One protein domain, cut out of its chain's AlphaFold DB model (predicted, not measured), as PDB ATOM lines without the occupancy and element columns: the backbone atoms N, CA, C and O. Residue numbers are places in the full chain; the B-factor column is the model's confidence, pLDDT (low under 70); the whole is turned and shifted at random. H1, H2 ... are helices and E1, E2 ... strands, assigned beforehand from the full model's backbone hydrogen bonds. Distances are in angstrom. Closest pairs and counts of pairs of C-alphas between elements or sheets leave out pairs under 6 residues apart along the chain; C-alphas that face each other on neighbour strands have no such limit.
ATOM      1  N   THR A   9     -28.380 -33.152 -12.046       54.47
ATOM      2  CA  THR A   9     -27.798 -32.892 -13.370       54.47
ATOM      3  C   THR A   9     -26.282 -32.774 -13.257       54.47
ATOM      4  O   THR A   9     -25.741 -31.674 -13.206       54.47
ATOM      5  N   GLY A  10     -25.584 -33.905 -13.198       55.66
ATOM      6  CA  GLY A  10     -24.141 -33.928 -13.428       55.66
ATOM      7  C   GLY A  10     -23.792 -34.779 -14.643       55.66
ATOM      8  O   GLY A  10     -24.462 -35.775 -14.927       55.66
ATOM      9  N   HIS A  11     -22.763 -34.363 -15.382       64.44
ATOM     10  CA  HIS A  11     -22.201 -35.096 -16.518       64.44
ATOM     11  C   HIS A  11     -21.392 -36.288 -16.005       64.44
ATOM     12  O   HIS A  11     -20.178 -36.206 -15.826       64.44
ATOM     13  N   TYR A  12     -22.076 -37.392 -15.711       70.44
ATOM     14  CA  TYR A  12     -21.456 -38.570 -15.115       70.44
ATOM     15  C   TYR A  12     -21.416 -39.756 -16.080       70.44
ATOM     16  O   TYR A  12     -22.342 -40.006 -16.860       70.44
ATOM     17  N   THR A  13     -20.320 -40.514 -16.022       77.00
ATOM     18  CA  THR A  13     -20.189 -41.784 -16.743       77.00
ATOM     19  C   THR A  13     -21.117 -42.843 -16.141       77.00
ATOM     20  O   THR A  13     -21.607 -42.712 -15.018       77.00
ATOM     21  N   ASN A  14     -21.363 -43.928 -16.882       79.56
ATOM     22  CA  ASN A  14     -22.196 -45.036 -16.400       79.56
ATOM     23  C   ASN A  14     -21.652 -45.649 -15.100       79.56
ATOM     24  O   ASN A  14     -22.402 -45.900 -14.161       79.56
ATOM     25  N   GLU A  15     -20.339 -45.858 -15.034       83.19
ATOM     26  CA  GLU A  15     -19.679 -46.445 -13.866       83.19
ATOM     27  C   GLU A  15     -19.819 -45.558 -12.630       83.19
ATOM     28  O   GLU A  15     -20.208 -46.050 -11.570       83.19
ATOM     29  N   PHE A  16     -19.629 -44.244 -12.788       83.31
ATOM     30  CA  PHE A  16     -19.843 -43.290 -11.705       83.31
ATOM     31  C   PHE A  16     -21.297 -43.308 -11.217       83.31
ATOM     32  O   PHE A  16     -21.551 -43.389 -10.017       83.31
ATOM     33  N   CYS A  17     -22.274 -43.290 -12.132       83.50
ATOM     34  CA  CYS A  17     -23.687 -43.359 -11.756       83.50
ATOM     35  C   CYS A  17     -24.025 -44.643 -10.993       83.50
ATOM     36  O   CYS A  17     -24.800 -44.590 -10.041       83.50
ATOM     37  N   LYS A  18     -23.444 -45.789 -11.370       85.62
ATOM     38  CA  LYS A  18     -23.637 -47.054 -10.649       85.62
ATOM     39  C   LYS A  18     -23.090 -46.986  -9.227       85.62
ATOM     40  O   LYS A  18     -23.822 -47.319  -8.301       85.62
ATOM     41  N   GLN A  19     -21.850 -46.523  -9.053       88.50
ATOM     42  CA  GLN A  19     -21.239 -46.367  -7.727       88.50
ATOM     43  C   GLN A  19     -22.059 -45.412  -6.858       88.50
ATOM     44  O   GLN A  19     -22.471 -45.762  -5.752       88.50
ATOM     45  N   LYS A  20     -22.421 -44.249  -7.408       87.69
ATOM     46  CA  LYS A  20     -23.167 -43.240  -6.661       87.69
ATOM     47  C   LYS A  20     -24.592 -43.679  -6.316       87.69
ATOM     48  O   LYS A  20     -25.090 -43.353  -5.243       87.69
ATOM     49  N   ALA A  21     -25.243 -44.457  -7.182       88.31
ATOM     50  CA  ALA A  21     -26.540 -45.057  -6.876       88.31
ATOM     51  C   ALA A  21     -26.457 -46.060  -5.714       88.31
ATOM     52  O   ALA A  21     -27.389 -46.122  -4.914       88.31
ATOM     53  N   VAL A  22     -25.367 -46.828  -5.600       91.25
ATOM     54  CA  VAL A  22     -25.152 -47.735  -4.461       91.25
ATOM     55  C   VAL A  22     -25.002 -46.935  -3.169       91.25
ATOM     56  O   VAL A  22     -25.769 -47.177  -2.242       91.25
ATOM     57  N   GLU A  23     -24.131 -45.921  -3.151       91.19
ATOM     58  CA  GLU A  23     -23.939 -45.053  -1.977       91.19
ATOM     59  C   GLU A  23     -25.259 -44.432  -1.499       91.19
ATOM     60  O   GLU A  23     -25.613 -44.499  -0.325       91.19
ATOM     61  N   ILE A  24     -26.027 -43.843  -2.421       89.50
ATOM     62  CA  ILE A  24     -27.313 -43.214  -2.106       89.50
ATOM     63  C   ILE A  24     -28.308 -44.250  -1.572       89.50
ATOM     64  O   ILE A  24     -29.050 -43.975  -0.631       89.50
ATOM     65  N   LYS A  25     -28.338 -45.451  -2.159       90.75
ATOM     66  CA  LYS A  25     -29.218 -46.528  -1.702       90.75
ATOM     67  C   LYS A  25     -28.871 -46.965  -0.279       90.75
ATOM     68  O   LYS A  25     -29.781 -47.245   0.499       90.75
ATOM     69  N   GLU A  26     -27.587 -47.011   0.065       93.94
ATOM     70  CA  GLU A  26     -27.142 -47.283   1.432       93.94
ATOM     71  C   GLU A  26     -27.559 -46.168   2.388       93.94
ATOM     72  O   GLU A  26     -28.161 -46.471   3.411       93.94
ATOM     73  N   LYS A  27     -27.372 -44.897   2.015       91.19
ATOM     74  CA  LYS A  27     -27.813 -43.743   2.817       91.19
ATOM     75  C   LYS A  27     -29.318 -43.729   3.089       91.19
ATOM     76  O   LYS A  27     -29.745 -43.498   4.218       91.19
ATOM     77  N   ILE A  28     -30.129 -44.044   2.077       90.44
ATOM     78  CA  ILE A  28     -31.582 -44.216   2.235       90.44
ATOM     79  C   ILE A  28     -31.874 -45.342   3.235       90.44
ATOM     80  O   ILE A  28     -32.718 -45.188   4.116       90.44
ATOM     81  N   LYS A  29     -31.170 -46.476   3.121       90.62
ATOM     82  CA  LYS A  29     -31.346 -47.633   4.009       90.62
ATOM     83  C   LYS A  29     -30.942 -47.323   5.453       90.62
ATOM     84  O   LYS A  29     -31.599 -47.808   6.368       90.62
ATOM     85  N   THR A  30     -29.883 -46.542   5.661       94.19
ATOM     86  CA  THR A  30     -29.421 -46.132   6.995       94.19
ATOM     87  C   THR A  30     -30.235 -44.981   7.582       94.19
ATOM     88  O   THR A  30     -30.041 -44.658   8.749       94.19
ATOM     89  N   GLY A  31     -31.144 -44.375   6.811       88.25
ATOM     90  CA  GLY A  31     -31.961 -43.251   7.267       88.25
ATOM     91  C   GLY A  31     -31.175 -41.948   7.409       88.25
ATOM     92  O   GLY A  31     -31.498 -41.149   8.282       88.25
ATOM     93  N   ASP A  32     -30.146 -41.757   6.577       92.12
ATOM     94  CA  ASP A  32     -29.387 -40.504   6.483       92.12
ATOM     95  C   ASP A  32     -30.354 -39.316   6.328       92.12
ATOM     96  O   ASP A  32     -31.317 -39.392   5.556       92.12
ATOM     97  N   GLU A  33     -30.132 -38.241   7.089       89.31
ATOM     98  CA  GLU A  33     -31.060 -37.109   7.165       89.31
ATOM     99  C   GLU A  33     -31.274 -36.446   5.799       89.31
ATOM    100  O   GLU A  33     -32.411 -36.086   5.475       89.31
ATOM    101  N   ASP A  34     -30.230 -36.393   4.968       85.44
ATOM    102  CA  ASP A  34     -30.291 -35.833   3.616       85.44
ATOM    103  C   ASP A  34     -31.159 -36.689   2.683       85.44
ATOM    104  O   ASP A  34     -31.617 -36.210   1.642       85.44
ATOM    105  N   TYR A  35     -31.381 -37.963   3.035       85.88
ATOM    106  CA  TYR A  35     -32.084 -38.935   2.201       85.88
ATOM    107  C   TYR A  35     -33.349 -39.533   2.825       85.88
ATOM    108  O   TYR A  35     -33.982 -40.403   2.220       85.88
ATOM    109  N   LYS A  36     -33.757 -39.055   4.003       85.38
ATOM    110  CA  LYS A  36     -34.874 -39.609   4.783       85.38
ATOM    111  C   LYS A  36     -36.217 -39.586   4.053       85.38
ATOM    112  O   LYS A  36     -37.058 -40.445   4.316       85.38
ATOM    113  N   ASP A  37     -36.414 -38.650   3.130       86.44
ATOM    114  CA  ASP A  37     -37.669 -38.474   2.389       86.44
ATOM    115  C   ASP A  37     -37.723 -39.299   1.093       86.44
ATOM    116  O   ASP A  37     -38.763 -39.372   0.433       86.44
ATOM    117  N   TYR A  38     -36.623 -39.964   0.726       85.44
ATOM    118  CA  TYR A  38     -36.552 -40.776  -0.483       85.44
ATOM    119  C   TYR A  38     -36.777 -42.259  -0.182       85.44
ATOM    120  O   TYR A  38     -36.299 -42.817   0.804       85.44
ATOM    121  N   ALA A  39     -37.515 -42.914  -1.070       86.06
ATOM    122  CA  ALA A  39     -37.747 -44.350  -1.081       86.06
ATOM    123  C   ALA A  39     -36.696 -45.105  -1.908       86.06
ATOM    124  O   ALA A  39     -36.374 -46.252  -1.601       86.06
ATOM    125  N   ALA A  40     -36.186 -44.502  -2.988       85.62
ATOM    126  CA  ALA A  40     -35.259 -45.174  -3.897       85.62
ATOM    127  C   ALA A  40     -34.419 -44.205  -4.741       85.62
ATOM    128  O   ALA A  40     -34.739 -43.028  -4.880       85.62
ATOM    129  N   VAL A  41     -33.387 -44.750  -5.391       87.12
ATOM    130  CA  VAL A  41     -32.608 -44.103  -6.455       87.12
ATOM    131  C   VAL A  41     -32.610 -44.983  -7.707       87.12
ATOM    132  O   VAL A  41     -32.573 -46.211  -7.614       87.12
ATOM    133  N   ARG A  42     -32.685 -44.369  -8.891       83.81
ATOM    134  CA  ARG A  42     -32.642 -45.040 -10.198       83.81
ATOM    135  C   ARG A  42     -31.672 -44.331 -11.133       83.81
ATOM    136  O   ARG A  42     -31.611 -43.106 -11.136       83.81
ATOM    137  N   ILE A  43     -30.969 -45.095 -11.963       81.88
ATOM    138  CA  ILE A  43     -30.258 -44.545 -13.122       81.88
ATOM    139  C   ILE A  43     -31.304 -44.306 -14.218       81.88
ATOM    140  O   ILE A  43     -32.088 -45.201 -14.530       81.88
ATOM    141  N   VAL A  44     -31.359 -43.087 -14.738       75.94
ATOM    142  CA  VAL A  44     -32.298 -42.622 -15.769       75.94
ATOM    143  C   VAL A  44     -31.547 -42.070 -16.975       75.94
ATOM    144  O   VAL A  44     -30.319 -42.143 -17.031       75.94
ATOM    145  N   ASP A  45     -32.337 -41.569 -17.927       67.75
ATOM    146  CA  ASP A  45     -32.008 -41.204 -19.294       67.75
ATOM    147  C   ASP A  45     -30.604 -40.676 -19.558       67.75
ATOM    148  O   ASP A  45     -29.943 -39.992 -18.770       67.75
ATOM    149  N   LYS A  46     -30.214 -41.002 -20.781       70.94
ATOM    150  CA  LYS A  46     -28.953 -40.677 -21.408       70.94
ATOM    151  C   LYS A  46     -29.014 -39.251 -21.935       70.94
ATOM    152  O   LYS A  46     -29.896 -38.917 -22.719       70.94
ATOM    153  N   VAL A  47     -28.068 -38.424 -21.521       75.31
ATOM    154  CA  VAL A  47     -27.869 -37.085 -22.077       75.31
ATOM    155  C   VAL A  47     -26.784 -37.182 -23.115       75.31
ATOM    156  O   VAL A  47     -25.728 -37.739 -22.830       75.31
ATOM    157  N   LEU A  48     -27.036 -36.629 -24.290       80.50
ATOM    158  CA  LEU A  48     -25.981 -36.350 -25.243       80.50
ATOM    159  C   LEU A  48     -25.483 -34.936 -24.961       80.50
ATOM    160  O   LEU A  48     -26.277 -34.000 -25.003       80.50
ATOM    161  N   ASP A  49     -24.210 -34.805 -24.617       79.75
ATOM    162  CA  ASP A  49     -23.567 -33.511 -24.408       79.75
ATOM    163  C   ASP A  49     -22.167 -33.515 -25.020       79.75
ATOM    164  O   ASP A  49     -21.550 -34.574 -25.176       79.75
ATOM    165  N   TYR A  50     -21.686 -32.339 -25.404       80.94
ATOM    166  CA  TYR A  50     -20.349 -32.181 -25.955       80.94
ATOM    167  C   TYR A  50     -19.338 -32.077 -24.814       80.94
ATOM    168  O   TYR A  50     -19.479 -31.260 -23.906       80.94
ATOM    169  N   ASP A  51     -18.311 -32.928 -24.841       78.50
ATOM    170  CA  ASP A  51     -17.206 -32.819 -23.891       78.50
ATOM    171  C   ASP A  51     -16.327 -31.581 -24.176       78.50
ATOM    172  O   ASP A  51     -16.549 -30.827 -25.125       78.50
ATOM    173  N   LYS A  52     -15.303 -31.356 -23.342       76.50
ATOM    174  CA  LYS A  52     -14.370 -30.221 -23.495       76.50
ATOM    175  C   LYS A  52     -13.595 -30.235 -24.820       76.50
ATOM    176  O   LYS A  52     -13.063 -29.200 -25.208       76.50
ATOM    177  N   ASP A  53     -13.558 -31.382 -25.491       87.00
ATOM    178  CA  ASP A  53     -12.892 -31.617 -26.769       87.00
ATOM    179  C   ASP A  53     -13.895 -31.610 -27.942       87.00
ATOM    180  O   ASP A  53     -13.567 -32.019 -29.055       87.00
ATOM    181  N   ASN A  54     -15.123 -31.136 -27.698       83.69
ATOM    182  CA  ASN A  54     -16.221 -31.037 -28.658       83.69
ATOM    183  C   ASN A  54     -16.659 -32.385 -29.260       83.69
ATOM    184  O   ASN A  54     -17.206 -32.443 -30.364       83.69
ATOM    185  N   ASN A  55     -16.460 -33.484 -28.529       85.06
ATOM    186  CA  ASN A  55     -16.977 -34.794 -28.901       85.06
ATOM    187  C   ASN A  55     -18.343 -35.018 -28.258       85.06
ATOM    188  O   ASN A  55     -18.500 -34.870 -27.045       85.06
ATOM    189  N   LEU A  56     -19.326 -35.439 -29.058       84.62
ATOM    190  CA  LEU A  56     -20.643 -35.810 -28.549       84.62
ATOM    191  C   LEU A  56     -20.524 -37.085 -27.705       84.62
ATOM    192  O   LEU A  56     -20.257 -38.171 -28.227       84.62
ATOM    193  N   ARG A  57     -20.736 -36.963 -26.397       77.56
ATOM    194  CA  ARG A  57     -20.701 -38.075 -25.450       77.56
ATOM    195  C   ARG A  57     -22.045 -38.289 -24.791       77.56
ATOM    196  O   ARG A  57     -22.844 -37.381 -24.603       77.56
ATOM    197  N   GLN A  58     -22.265 -39.539 -24.409       75.94
ATOM    198  CA  GLN A  58     -23.468 -39.957 -23.721       75.94
ATOM    199  C   GLN A  58     -23.203 -40.092 -22.215       75.94
ATOM    200  O   GLN A  58     -22.440 -40.960 -21.787       75.94
ATOM    201  N   TYR A  59     -23.878 -39.279 -21.409       75.75
ATOM    202  CA  TYR A  59     -23.818 -39.293 -19.946       75.75
ATOM    203  C   TYR A  59     -25.083 -39.915 -19.361       75.75
ATOM    204  O   TYR A  59     -26.150 -39.832 -19.962       75.75
ATOM    205  N   ASN A  60     -24.978 -40.540 -18.188       78.31
ATOM    206  CA  ASN A  60     -26.144 -41.071 -17.477       78.31
ATOM    207  C   ASN A  60     -26.552 -40.108 -16.361       78.31
ATOM    208  O   ASN A  60     -25.729 -39.344 -15.854       78.31
ATOM    209  N   ARG A  61     -27.824 -40.153 -15.958       79.00
ATOM    210  CA  ARG A  61     -28.350 -39.339 -14.855       79.00
ATOM    211  C   ARG A  61     -28.894 -40.215 -13.733       79.00
ATOM    212  O   ARG A  61     -29.277 -41.363 -13.949       79.00
ATOM    213  N   LEU A  62     -28.940 -39.667 -12.521       80.69
ATOM    214  CA  LEU A  62     -29.555 -40.312 -11.360       80.69
ATOM    215  C   LEU A  62     -30.858 -39.613 -10.979       80.69
ATOM    216  O   LEU A  62     -30.968 -38.389 -11.037       80.69
ATOM    217  N   ARG A  63     -31.845 -40.409 -10.568       82.25
ATOM    218  CA  ARG A  63     -33.180 -39.975 -10.162       82.25
ATOM    219  C   ARG A  63     -33.503 -40.512  -8.776       82.25
ATOM    220  O   ARG A  63     -33.576 -41.727  -8.602       82.25
ATOM    221  N   LEU A  64     -33.734 -39.621  -7.818       83.12
ATOM    222  CA  LEU A  64     -34.276 -39.972  -6.503       83.12
ATOM    223  C   LEU A  64     -35.798 -40.094  -6.586       83.12
ATOM    224  O   LEU A  64     -36.433 -39.394  -7.364       83.12
ATOM    225  N   VAL A  65     -36.388 -40.995  -5.814       83.00
ATOM    226  CA  VAL A  65     -37.832 -41.249  -5.781       83.00
ATOM    227  C   VAL A  65     -38.307 -40.993  -4.361       83.00
ATOM    228  O   VAL A  65     -37.797 -41.634  -3.450       83.00
ATOM    229  N   TYR A  66     -39.250 -40.070  -4.176       81.75
ATOM    230  CA  TYR A  66     -39.861 -39.782  -2.872       81.75
ATOM    231  C   TYR A  66     -40.700 -40.960  -2.353       81.75
ATOM    232  O   TYR A  66     -41.131 -41.807  -3.144       81.75
ATOM    233  N   LYS A  67     -40.880 -41.009  -1.030       80.50
ATOM    234  CA  LYS A  67     -41.809 -41.921  -0.346       80.50
ATOM    235  C   LYS A  67     -43.273 -41.634  -0.681       80.50
ATOM    236  O   LYS A  67     -43.596 -40.476  -1.026       80.50
TER     237      LYS A  67
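This is residues 9 to 67 of the 67 residues of an uncharacterized protein of Bacillus sp. DSL-17 (UniProt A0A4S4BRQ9). A long two-stranded hairpin, E2 and E3, makes the length of this model, and a single helix, H1, packs along the part of it that is away from its turn. The turn end of the hairpin runs on past the start of H1, and the short strand E1, at the first printed residues, packs on E3 near that start. The printed part has 59 residues with one named helix and three named strands, in the order E1, H1, E2, E3; the sheet has the order E2 - E3 and is antiparallel, E1 pairs with no named strand, and the class is mixed, helices and strands. The whole is loose, with a radius of gyration of the C-alphas of 13.3 A, and its outline is a rod with spans of 41 by 17 by 14 A.

Start at residues 9 to 12, which are E1. A tight link leads to H1, residues 14 to 30, and these two meet only through their link. In H1, look at the backbone: every O i to N i+4 pair is within hydrogen-bond range. Go on to E2, residues 38 to 50, where the closest C-alphas to H1 are those of Ala 21 and Val 41, 6.2 A apart. E1 and E2 are near each other, with 6 pairs of C-alphas within 10 A. E3, residues 56 to 66, forms a hairpin with E2; they are antiparallel, with 162 degrees between their directions. Check N 42 and O 63 at 2.8 A, and N 57 and O 49 at 2.8 A, both within hydrogen-bond range. The closest C-alphas of H1 and E3 are those of Asn 14 and Asn 60, 5.7 A apart. The closest C-alphas of E1 and E3 are those of Tyr 12 and Tyr 59, 5.4 A apart.

Find C-alpha 9 at (-27.798, -32.892, -13.370), where E1 begins; it covers 8.7 A to C-alpha 12. From C-alpha 14 at (-22.196, -45.036, -16.400), H1 runs 24.5 A to C-alpha 30. E2 measures 31.4 A from C-alpha 38 to C-alpha 50 and bends by 52 degrees at residue 46. E3 measures 32.3 A and ends at C-alpha 66, at (-39.861, -39.782, -2.872).

Look for the two C-alphas farthest apart at Gly 31 and Asn 54, 41.1 A from each other. The printed part has no cut and ends at residue 67, the chain's last residue. The links from E1 to H1 and from E2 to E3 are tight, and the link from H1 to E2, with 7 residues, is short. The mean pLDDT of the printed part is 82.2, and you will find values under 70 at residues 9 to 11 and at residue 45.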